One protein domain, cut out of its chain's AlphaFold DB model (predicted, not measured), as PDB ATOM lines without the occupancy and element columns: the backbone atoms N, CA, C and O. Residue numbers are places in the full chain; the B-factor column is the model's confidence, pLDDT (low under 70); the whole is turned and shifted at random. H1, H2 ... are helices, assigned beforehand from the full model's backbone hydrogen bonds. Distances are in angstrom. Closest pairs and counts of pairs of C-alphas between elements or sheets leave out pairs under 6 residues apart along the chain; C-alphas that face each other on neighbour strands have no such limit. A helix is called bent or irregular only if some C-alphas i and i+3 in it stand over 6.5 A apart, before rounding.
ATOM      1  N   ASP A   9     173.766 226.742 207.549       73.25
ATOM      2  CA  ASP A   9     172.493 227.103 206.914       73.25
ATOM      3  C   ASP A   9     172.423 228.589 206.541       73.25
ATOM      4  O   ASP A   9     171.999 228.953 205.443       73.25
ATOM      5  N   HIS A  10     172.940 229.465 207.403       73.31
ATOM      6  CA  HIS A  10     172.989 230.898 207.128       73.31
ATOM      7  C   HIS A  10     173.998 231.232 206.021       73.31
ATOM      8  O   HIS A  10     173.774 232.159 205.241       73.31
ATOM      9  N   ARG A  11     175.089 230.466 205.890       77.00
ATOM     10  CA  ARG A  11     176.047 230.648 204.783       77.00
ATOM     11  C   ARG A  11     175.464 230.238 203.447       77.00
ATOM     12  O   ARG A  11     175.676 230.947 202.469       77.00
ATOM     13  N   VAL A  12     174.732 229.126 203.403       81.44
ATOM     14  CA  VAL A  12     174.066 228.666 202.178       81.44
ATOM     15  C   VAL A  12     173.070 229.720 201.701       81.44
ATOM     16  O   VAL A  12     173.100 230.095 200.529       81.44
ATOM     17  N   VAL A  13     172.265 230.278 202.608       85.00
ATOM     18  CA  VAL A  13     171.325 231.363 202.282       85.00
ATOM     19  C   VAL A  13     172.054 232.607 201.762       85.00
ATOM     20  O   VAL A  13     171.644 233.170 200.748       85.00
ATOM     21  N   LEU A  14     173.160 233.019 202.391       84.31
ATOM     22  CA  LEU A  14     173.952 234.169 201.934       84.31
ATOM     23  C   LEU A  14     174.599 233.939 200.560       84.31
ATOM     24  O   LEU A  14     174.624 234.854 199.739       84.31
ATOM     25  N   ILE A  15     175.089 232.727 200.288       84.81
ATOM     26  CA  ILE A  15     175.646 232.355 198.979       84.81
ATOM     27  C   ILE A  15     174.549 232.393 197.912       84.81
ATOM     28  O   ILE A  15     174.747 232.995 196.858       84.81
ATOM     29  N   LEU A  16     173.379 231.812 198.188       86.62
ATOM     30  CA  LEU A  16     172.242 231.835 197.266       86.62
ATOM     31  C   LEU A  16     171.764 233.265 196.988       86.62
ATOM     32  O   LEU A  16     171.501 233.608 195.836       86.62
ATOM     33  N   LEU A  17     171.717 234.117 198.015       89.88
ATOM     34  CA  LEU A  17     171.376 235.529 197.863       89.88
ATOM     35  C   LEU A  17     172.407 236.270 197.001       89.88
ATOM     36  O   LEU A  17     172.028 237.040 196.119       89.88
ATOM     37  N   ALA A  18     173.700 236.017 197.215       85.31
ATOM     38  CA  ALA A  18     174.769 236.608 196.415       85.31
ATOM     39  C   ALA A  18     174.686 236.173 194.943       85.31
ATOM     40  O   ALA A  18     174.844 237.004 194.048       85.31
ATOM     41  N   ILE A  19     174.375 234.899 194.686       87.88
ATOM     42  CA  ILE A  19     174.152 234.378 193.330       87.88
ATOM     43  C   ILE A  19     172.943 235.067 192.691       87.88
ATOM     44  O   ILE A  19     173.051 235.561 191.571       87.88
ATOM     45  N   ALA A  20     171.813 235.156 193.396       86.38
ATOM     46  CA  ALA A  20     170.617 235.820 192.883       86.38
ATOM     47  C   ALA A  20     170.881 237.300 192.555       86.38
ATOM     48  O   ALA A  20     170.522 237.769 191.474       86.38
ATOM     49  N   ALA A  21     171.576 238.018 193.440       84.56
ATOM     50  CA  ALA A  21     171.973 239.404 193.209       84.56
ATOM     51  C   ALA A  21     172.896 239.544 191.987       84.56
ATOM     52  O   ALA A  21     172.698 240.444 191.169       84.56
ATOM     53  N   ALA A  22     173.858 238.633 191.819       82.44
ATOM     54  CA  ALA A  22     174.736 238.614 190.654       82.44
ATOM     55  C   ALA A  22     173.953 238.367 189.353       82.44
ATOM     56  O   ALA A  22     174.161 239.077 188.371       82.44
ATOM     57  N   VAL A  23     173.006 237.423 189.351       86.44
ATOM     58  CA  VAL A  23     172.143 237.139 188.190       86.44
ATOM     59  C   VAL A  23     171.296 238.355 187.819       86.44
ATOM     60  O   VAL A  23     171.207 238.707 186.639       86.44
ATOM     61  N   ILE A  24     170.709 239.028 188.813       86.44
ATOM     62  CA  ILE A  24     169.933 240.256 188.598       86.44
ATOM     63  C   ILE A  24     170.831 241.343 188.004       86.44
ATOM     64  O   ILE A  24     170.454 241.950 187.006       86.44
ATOM     65  N   ALA A  25     172.027 241.555 188.558       81.00
ATOM     66  CA  ALA A  25     172.968 242.562 188.072       81.00
ATOM     67  C   ALA A  25     173.405 242.297 186.621       81.00
ATOM     68  O   ALA A  25     173.365 243.209 185.797       81.00
ATOM     69  N   ILE A  26     173.748 241.051 186.284       84.44
ATOM     70  CA  ILE A  26     174.105 240.648 184.914       84.44
ATOM     71  C   ILE A  26     172.934 240.904 183.957       84.44
ATOM     72  O   ILE A  26     173.123 241.472 182.881       84.44
ATOM     73  N   SER A  27     171.716 240.540 184.364       81.38
ATOM     74  CA  SER A  27     170.504 240.754 183.562       81.38
ATOM     75  C   SER A  27     170.222 242.241 183.344       81.38
ATOM     76  O   SER A  27     169.845 242.646 182.245       81.38
ATOM     77  N   LEU A  28     170.452 243.071 184.365       81.31
ATOM     78  CA  LEU A  28     170.301 244.522 184.295       81.31
ATOM     79  C   LEU A  28     171.319 245.145 183.330       81.31
ATOM     80  O   LEU A  28     170.960 245.976 182.500       81.31
ATOM     81  N   VAL A  29     172.583 244.713 183.409       83.19
ATOM     82  CA  VAL A  29     173.652 245.144 182.497       83.19
ATOM     83  C   VAL A  29     173.304 244.762 181.060       83.19
ATOM     84  O   VAL A  29     173.375 245.607 180.173       83.19
ATOM     85  N   ALA A  30     172.851 243.529 180.824       79.88
ATOM     86  CA  ALA A  30     172.411 243.097 179.499       79.88
ATOM     87  C   ALA A  30     171.214 243.916 178.981       79.88
ATOM     88  O   ALA A  30     171.173 244.280 177.805       79.88
ATOM     89  N   HIS A  31     170.261 244.247 179.857       82.62
ATOM     90  CA  HIS A  31     169.117 245.088 179.515       82.62
ATOM     91  C   HIS A  31     169.551 246.505 179.114       82.62
ATOM     92  O   HIS A  31     169.130 246.998 178.068       82.62
ATOM     93  N   TYR A  32     170.433 247.136 179.895       81.19
ATOM     94  CA  TYR A  32     170.962 248.466 179.588       81.19
ATOM     95  C   TYR A  32     171.813 248.485 178.319       81.19
ATOM     96  O   TYR A  32     171.671 249.400 177.514       81.19
ATOM     97  N   ALA A  33     172.643 247.466 178.088       76.75
ATOM     98  CA  ALA A  33     173.430 247.357 176.859       76.75
ATOM     99  C   ALA A  33     172.548 247.279 175.602       76.75
ATOM    100  O   ALA A  33     172.959 247.726 174.534       76.75
ATOM    101  N   LYS A  34     171.346 246.702 175.724       81.56
ATOM    102  CA  LYS A  34     170.434 246.489 174.598       81.56
ATOM    103  C   LYS A  34     169.472 247.654 174.356       81.56
ATOM    104  O   LYS A  34     169.137 247.911 173.205       81.56
ATOM    105  N   ASN A  35     169.013 248.317 175.417       82.19
ATOM    106  CA  ASN A  35     167.890 249.257 175.338       82.19
ATOM    107  C   ASN A  35     168.286 250.729 175.533       82.19
ATOM    108  O   ASN A  35     167.531 251.604 175.113       82.19
ATOM    109  N   ASP A  36     169.451 251.021 176.124       78.94
ATOM    110  CA  ASP A  36     169.910 252.397 176.327       78.94
ATOM    111  C   ASP A  36     170.975 252.781 175.292       78.94
ATOM    112  O   ASP A  36     172.098 252.290 175.320       78.94
ATOM    113  N   HIS A  37     170.676 253.752 174.430       76.75
ATOM    114  CA  HIS A  37     171.674 254.352 173.525       76.75
ATOM    115  C   HIS A  37     172.486 255.490 174.177       76.75
ATOM    116  O   HIS A  37     173.314 256.125 173.528       76.75
ATOM    117  N   GLY A  38     172.243 255.768 175.463       82.81
ATOM    118  CA  GLY A  38     172.990 256.748 176.253       82.81
ATOM    119  C   GLY A  38     174.277 256.185 176.866       82.81
ATOM    120  O   GLY A  38     174.646 255.029 176.669       82.81
ATOM    121  N   TRP A  39     174.948 256.993 177.694       78.19
ATOM    122  CA  TRP A  39     176.211 256.625 178.355       78.19
ATOM    123  C   TRP A  39     176.132 255.319 179.171       78.19
ATOM    124  O   TRP A  39     177.117 254.588 179.261       78.19
ATOM    125  N   LYS A  40     174.954 254.991 179.722       81.62
ATOM    126  CA  LYS A  40     174.711 253.753 180.480       81.62
ATOM    127  C   LYS A  40     174.846 252.499 179.615       81.62
ATOM    128  O   LYS A  40     175.458 251.530 180.060       81.62
ATOM    129  N   GLY A  41     174.353 252.530 178.376       81.00
ATOM    130  CA  GLY A  41     174.501 251.419 177.435       81.00
ATOM    131  C   GLY A  41     175.944 251.220 176.982       81.00
ATOM    132  O   GLY A  41     176.403 250.086 176.884       81.00
ATOM    133  N   VAL A  42     176.701 252.312 176.808       83.75
ATOM    134  CA  VAL A  42     178.142 252.246 176.491       83.75
ATOM    135  C   VAL A  42     178.920 251.547 177.609       83.75
ATOM    136  O   VAL A  42     179.697 250.629 177.341       83.75
ATOM    137  N   VAL A  43     178.682 251.934 178.867       85.75
ATOM    138  CA  VAL A  43     179.310 251.295 180.037       85.75
ATOM    139  C   VAL A  43     178.906 249.823 180.143       85.75
ATOM    140  O   VAL A  43     179.761 248.967 180.373       85.75
ATOM    141  N   ALA A  44     177.628 249.508 179.928       85.56
ATOM    142  CA  ALA A  44     177.134 248.138 179.968       85.56
ATOM    143  C   ALA A  44     177.761 247.254 178.874       85.56
ATOM    144  O   ALA A  44     178.172 246.127 179.151       85.56
ATOM    145  N   ASN A  45     177.917 247.776 177.657       84.12
ATOM    146  CA  ASN A  45     178.561 247.054 176.563       84.12
ATOM    147  C   ASN A  45     180.058 246.811 176.838       84.12
ATOM    148  O   ASN A  45     180.563 245.712 176.614       84.12
ATOM    149  N   LEU A  46     180.763 247.799 177.405       85.81
ATOM    150  CA  LEU A  46     182.153 247.635 177.850       85.81
ATOM    151  C   LEU A  46     182.292 246.564 178.938       85.81
ATOM    152  O   LEU A  46     183.196 245.734 178.862       85.81
ATOM    153  N   LEU A  47     181.389 246.541 179.922       87.44
ATOM    154  CA  LEU A  47     181.363 245.510 180.967       87.44
ATOM    155  C   LEU A  47     181.183 244.103 180.379       87.44
ATOM    156  O   LEU A  47     181.870 243.170 180.800       87.44
ATOM    157  N   ILE A  48     180.310 243.943 179.382       87.00
ATOM    158  CA  ILE A  48     180.111 242.665 178.681       87.00
ATOM    159  C   ILE A  48     181.388 242.242 177.938       87.00
ATOM    160  O   ILE A  48     181.808 241.092 178.046       87.00
ATOM    161  N   ILE A  49     182.052 243.163 177.238       86.12
ATOM    162  CA  ILE A  49     183.294 242.855 176.511       86.12
ATOM    163  C   ILE A  49     184.413 242.462 177.483       86.12
ATOM    164  O   ILE A  49     185.041 241.418 177.310       86.12
ATOM    165  N   VAL A  50     184.649 243.266 178.522       89.81
ATOM    166  CA  VAL A  50     185.713 243.013 179.507       89.81
ATOM    167  C   VAL A  50     185.464 241.705 180.253       89.81
ATOM    168  O   VAL A  50     186.393 240.915 180.421       89.81
ATOM    169  N   SER A  51     184.219 241.436 180.657       86.44
ATOM    170  CA  SER A  51     183.869 240.161 181.296       86.44
ATOM    171  C   SER A  51     184.066 238.972 180.353       86.44
ATOM    172  O   SER A  51     184.643 237.969 180.769       86.44
ATOM    173  N   GLY A  52     183.692 239.094 179.076       87.44
ATOM    174  CA  GLY A  52     183.949 238.064 178.067       87.44
ATOM    175  C   GLY A  52     185.441 237.762 177.904       87.44
ATOM    176  O   GLY A  52     185.845 236.599 177.944       87.44
ATOM    177  N   VAL A  53     186.279 238.798 177.802       91.69
ATOM    178  CA  VAL A  53     187.744 238.648 177.722       91.69
ATOM    179  C   VAL A  53     188.306 237.987 178.981       91.69
ATOM    180  O   VAL A  53     189.128 237.077 178.876       91.69
ATOM    181  N   ALA A  54     187.845 238.393 180.165       89.50
ATOM    182  CA  ALA A  54     188.274 237.798 181.426       89.50
ATOM    183  C   ALA A  54     187.935 236.300 181.500       89.50
ATOM    184  O   ALA A  54     188.782 235.498 181.892       89.50
ATOM    185  N   VAL A  55     186.734 235.900 181.070       90.94
ATOM    186  CA  VAL A  55     186.328 234.485 181.027       90.94
ATOM    187  C   VAL A  55     187.215 233.687 180.071       90.94
ATOM    188  O   VAL A  55     187.712 232.625 180.444       90.94
ATOM    189  N   ILE A  56     187.470 234.208 178.868       93.69
ATOM    190  CA  ILE A  56     188.353 233.556 177.888       93.69
ATOM    191  C   ILE A  56     189.769 233.398 178.456       93.69
ATOM    192  O   ILE A  56     190.366 232.330 178.322       93.69
ATOM    193  N   ALA A  57     190.294 234.426 179.127       94.31
ATOM    194  CA  ALA A  57     191.612 234.373 179.751       94.31
ATOM    195  C   ALA A  57     191.690 233.291 180.840       94.31
ATOM    196  O   ALA A  57     192.646 232.516 180.864       94.31
ATOM    197  N   VAL A  58     190.673 233.185 181.703       95.44
ATOM    198  CA  VAL A  58     190.608 232.135 182.734       95.44
ATOM    199  C   VAL A  58     190.585 230.747 182.096       95.44
ATOM    200  O   VAL A  58     191.348 229.875 182.511       95.44
ATOM    201  N   ILE A  59     189.767 230.547 181.058       94.50
ATOM    202  CA  ILE A  59     189.706 229.274 180.327       94.50
ATOM    203  C   ILE A  59     191.077 228.935 179.735       94.50
ATOM    204  O   ILE A  59     191.566 227.827 179.935       94.50
ATOM    205  N   ALA A  60     191.726 229.891 179.067       94.44
ATOM    206  CA  ALA A  60     193.040 229.688 178.467       94.44
ATOM    207  C   ALA A  60     194.090 229.270 179.508       94.44
ATOM    208  O   ALA A  60     194.835 228.319 179.278       94.44
ATOM    209  N   VAL A  61     194.118 229.931 180.669       96.31
ATOM    210  CA  VAL A  61     195.035 229.584 181.765       96.31
ATOM    211  C   VAL A  61     194.768 228.168 182.272       96.31
ATOM    212  O   VAL A  61     195.708 227.385 182.387       96.31
ATOM    213  N   VAL A  62     193.510 227.808 182.530       96.50
ATOM    214  CA  VAL A  62     193.144 226.464 183.014       96.50
ATOM    215  C   VAL A  62     193.474 225.379 181.982       96.50
ATOM    216  O   VAL A  62     193.955 224.303 182.331       96.50
ATOM    217  N   SER A  63     193.261 225.643 180.693       93.31
ATOM    218  CA  SER A  63     193.646 224.704 179.637       93.31
ATOM    219  C   SER A  63     195.164 224.544 179.545       93.31
ATOM    220  O   SER A  63     195.657 223.422 179.431       93.31
ATOM    221  N   LEU A  64     195.918 225.641 179.640       95.50
ATOM    222  CA  LEU A  64     197.381 225.608 179.610       95.50
ATOM    223  C   LEU A  64     197.965 224.856 180.804       95.50
ATOM    224  O   LEU A  64     198.905 224.083 180.620       95.50
ATOM    225  N   THR A  65     197.414 225.028 182.007       96.25
ATOM    226  CA  THR A  65     197.873 224.271 183.180       96.25
ATOM    227  C   THR A  65     197.621 222.776 183.011       96.25
ATOM    228  O   THR A  65     198.497 221.978 183.343       96.25
ATOM    229  N   PHE A  66     196.483 222.382 182.435       94.50
ATOM    230  CA  PHE A  66     196.190 220.977 182.152       94.50
ATOM    231  C   PHE A  66     197.152 220.376 181.116       94.50
ATOM    232  O   PHE A  66     197.692 219.288 181.324       94.50
ATOM    233  N   ILE A  67     197.428 221.103 180.028       95.88
ATOM    234  CA  ILE A  67     198.401 220.686 179.007       95.88
ATOM    235  C   ILE A  67     199.802 220.571 179.617       95.88
ATOM    236  O   ILE A  67     200.480 219.564 179.417       95.88
ATOM    237  N   ALA A  68     200.229 221.571 180.390       94.62
ATOM    238  CA  ALA A  68     201.528 221.566 181.055       94.62
ATOM    239  C   ALA A  68     201.670 220.379 182.017       94.62
ATOM    240  O   ALA A  68     202.711 219.724 182.028       94.62
ATOM    241  N   LEU A  69     200.616 220.053 182.772       96.00
ATOM    242  CA  LEU A  69     200.591 218.888 183.652       96.00
ATOM    243  C   LEU A  69     200.744 217.581 182.860       96.00
ATOM    244  O   LEU A  69     201.567 216.740 183.222       96.00
ATOM    245  N   ALA A  70     199.996 217.418 181.766       94.75
ATOM    246  CA  ALA A  70     200.086 216.232 180.916       94.75
ATOM    247  C   ALA A  70     201.486 216.071 180.299       94.75
ATOM    248  O   ALA A  70     202.046 214.973 180.309       94.75
ATOM    249  N   LEU A  71     202.082 217.167 179.819       96.19
ATOM    250  CA  LEU A  71     203.447 217.174 179.289       96.19
ATOM    251  C   LEU A  71     204.487 216.863 180.367       96.19
ATOM    252  O   LEU A  71     205.411 216.102 180.103       96.19
ATOM    253  N   ALA A  72     204.329 217.398 181.579       95.19
ATOM    254  CA  ALA A  72     205.217 217.093 182.696       95.19
ATOM    255  C   ALA A  72     205.171 215.600 183.051       95.19
ATOM    256  O   ALA A  72     206.218 214.969 183.181       95.19
ATOM    257  N   ILE A  73     203.974 215.010 183.131       95.12
ATOM    258  CA  ILE A  73     203.808 213.565 183.356       95.12
ATOM    259  C   ILE A  73     204.457 212.769 182.216       95.12
ATOM    260  O   ILE A  73     205.232 211.848 182.478       95.12
ATOM    261  N   GLY A  74     204.195 213.140 180.961       94.50
ATOM    262  CA  GLY A  74     204.803 212.500 179.792       94.50
ATOM    263  C   GLY A  74     206.333 212.569 179.809       94.50
ATOM    264  O   GLY A  74     206.996 211.561 179.567       94.50
ATOM    265  N   ALA A  75     206.902 213.720 180.168       93.88
ATOM    266  CA  ALA A  75     208.344 213.910 180.294       93.88
ATOM    267  C   ALA A  75     208.947 213.045 181.410       93.88
ATOM    268  O   ALA A  75     209.991 212.429 181.204       93.88
ATOM    269  N   VAL A  76     208.280 212.940 182.565       94.19
ATOM    270  CA  VAL A  76     208.710 212.057 183.663       94.19
ATOM    271  C   VAL A  76     208.707 210.598 183.215       94.19
ATOM    272  O   VAL A  76     209.685 209.888 183.439       94.19
ATOM    273  N   LEU A  77     207.647 210.143 182.546       92.00
ATOM    274  CA  LEU A  77     207.568 208.771 182.038       92.00
ATOM    275  C   LEU A  77     208.648 208.489 180.986       92.00
ATOM    276  O   LEU A  77     209.292 207.443 181.044       92.00
ATOM    277  N   LEU A  78     208.894 209.433 180.072       92.25
ATOM    278  CA  LEU A  78     209.973 209.336 179.085       92.25
ATOM    279  C   LEU A  78     211.357 209.294 179.736       92.25
ATOM    280  O   LEU A  78     212.209 208.528 179.292       92.25
ATOM    281  N   LEU A  79     211.579 210.068 180.799       89.81
ATOM    282  CA  LEU A  79     212.822 210.044 181.567       89.81
ATOM    283  C   LEU A  79     213.008 208.710 182.306       89.81
ATOM    284  O   LEU A  79     214.120 208.194 182.393       89.81
ATOM    285  N   MET A  80     211.922 208.143 182.834       89.12
ATOM    286  CA  MET A  80     211.948 206.873 183.559       89.12
ATOM    287  C   MET A  80     212.098 205.663 182.630       89.12
ATOM    288  O   MET A  80     212.725 204.680 183.019       89.12
ATOM    289  N   ALA A  81     211.576 205.720 181.404       86.81
ATOM    290  CA  ALA A  81     211.640 204.627 180.433       86.81
ATOM    291  C   ALA A  81     213.049 204.005 180.262       86.81
ATOM    292  O   ALA A  81     213.168 202.788 180.423       86.81
ATOM    293  N   PRO A  82     214.139 204.765 180.019       81.50
ATOM    294  CA  PRO A  82     215.482 204.191 179.926       81.50
ATOM    295  C   PRO A  82     215.989 203.621 181.258       81.50
ATOM    296  O   PRO A  82     216.698 202.617 181.246       81.50
ATOM    297  N   LEU A  83     215.610 204.196 182.406       81.25
ATOM    298  CA  LEU A  83     215.975 203.667 183.729       81.25
ATOM    299  C   LEU A  83     215.308 202.315 183.997       81.25
ATOM    300  O   LEU A  83     215.948 201.415 184.539       81.25
ATOM    301  N   PHE A  84     214.054 202.139 183.578       73.12
ATOM    302  CA  PHE A  84     213.370 200.847 183.640       73.12
ATOM    303  C   PHE A  84     213.969 199.831 182.656       73.12
ATOM    304  O   PHE A  84     214.120 198.664 183.020       73.12
ATOM    305  N   LEU A  85     214.380 200.260 181.457       74.31
ATOM    306  CA  LEU A  85     215.050 199.392 180.478       74.31
ATOM    307  C   LEU A  85     216.447 198.938 180.953       74.31
ATOM    308  O   LEU A  85     216.755 197.748 180.878       74.31
ATOM    309  N   LEU A  86     217.276 199.834 181.504       68.69
ATOM    310  CA  LEU A  86     218.599 199.486 182.055       68.69
ATOM    311  C   LEU A  86     218.516 198.770 183.420       68.69
ATOM    312  O   LEU A  86     219.280 197.839 183.696       68.69
TER     313      LEU A  86
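AT A GLANCE: This is residues 9 to 86 of the 111 residues of an uncharacterized protein of Rhodococcus sp. 05-2256-B3 (UniProt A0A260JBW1). Two long helices meet near their ends and make an open corner, an L with one arm much longer than the other: H1 is the shorter arm and H2 the longer one. The arms join through a tight turn at residues 36 to 38, and the rest of each arm sticks out alone, residues 9 to 25 of H1 and residues 49 to 86 of H2. The printed part has 78 residues, with two named helices, H1 then H2, and no named strand, and its class is all helix. The whole is extended, with a radius of gyration of the C-alphas of 22.8 A, and flat, spanning 72 by 39 by 11 A.

HOW THE PARTS SIT: H1, residues 9 to 35, and H2, residues 39 to 86, touch, with 18 pairs of C-alphas within 8 A. H1 touches H2 with residues 29 to 35 alone, and H2 touches H1 with residues 40 to 48 alone. The closest C-alphas of the two are those of Ala 33 and Gly 41, 4.2 A apart. Their lines stand at a steep tilt of 59 degrees and they run opposite ways. Their centres are 27.7 A apart. In H1 every O i to N i+4 pair is within hydrogen-bond range; in H2 42 of 44 are.

IN THESE COORDINATES: H1 begins at C-alpha 9, at (172.493, 227.103, 206.914), and ends at C-alpha 35, at (167.890, 249.257, 175.338), 38.8 A from first to last C-alpha. H2 measures 71.2 A, from C-alpha 39 at (176.211, 256.625, 178.355) to C-alpha 86 at (218.599, 199.486, 182.055). H2 is irregular, but only just: C-alphas 79 and 82 are 6.6 A apart.

THE WHOLE: The two C-alphas farthest apart are those of Gly 38 and Leu 86, 73.4 A. The printed part has no cut, and the link from H1 to H2 is tight. The mean pLDDT of the printed part is 86.6, and residue 86 is under 70.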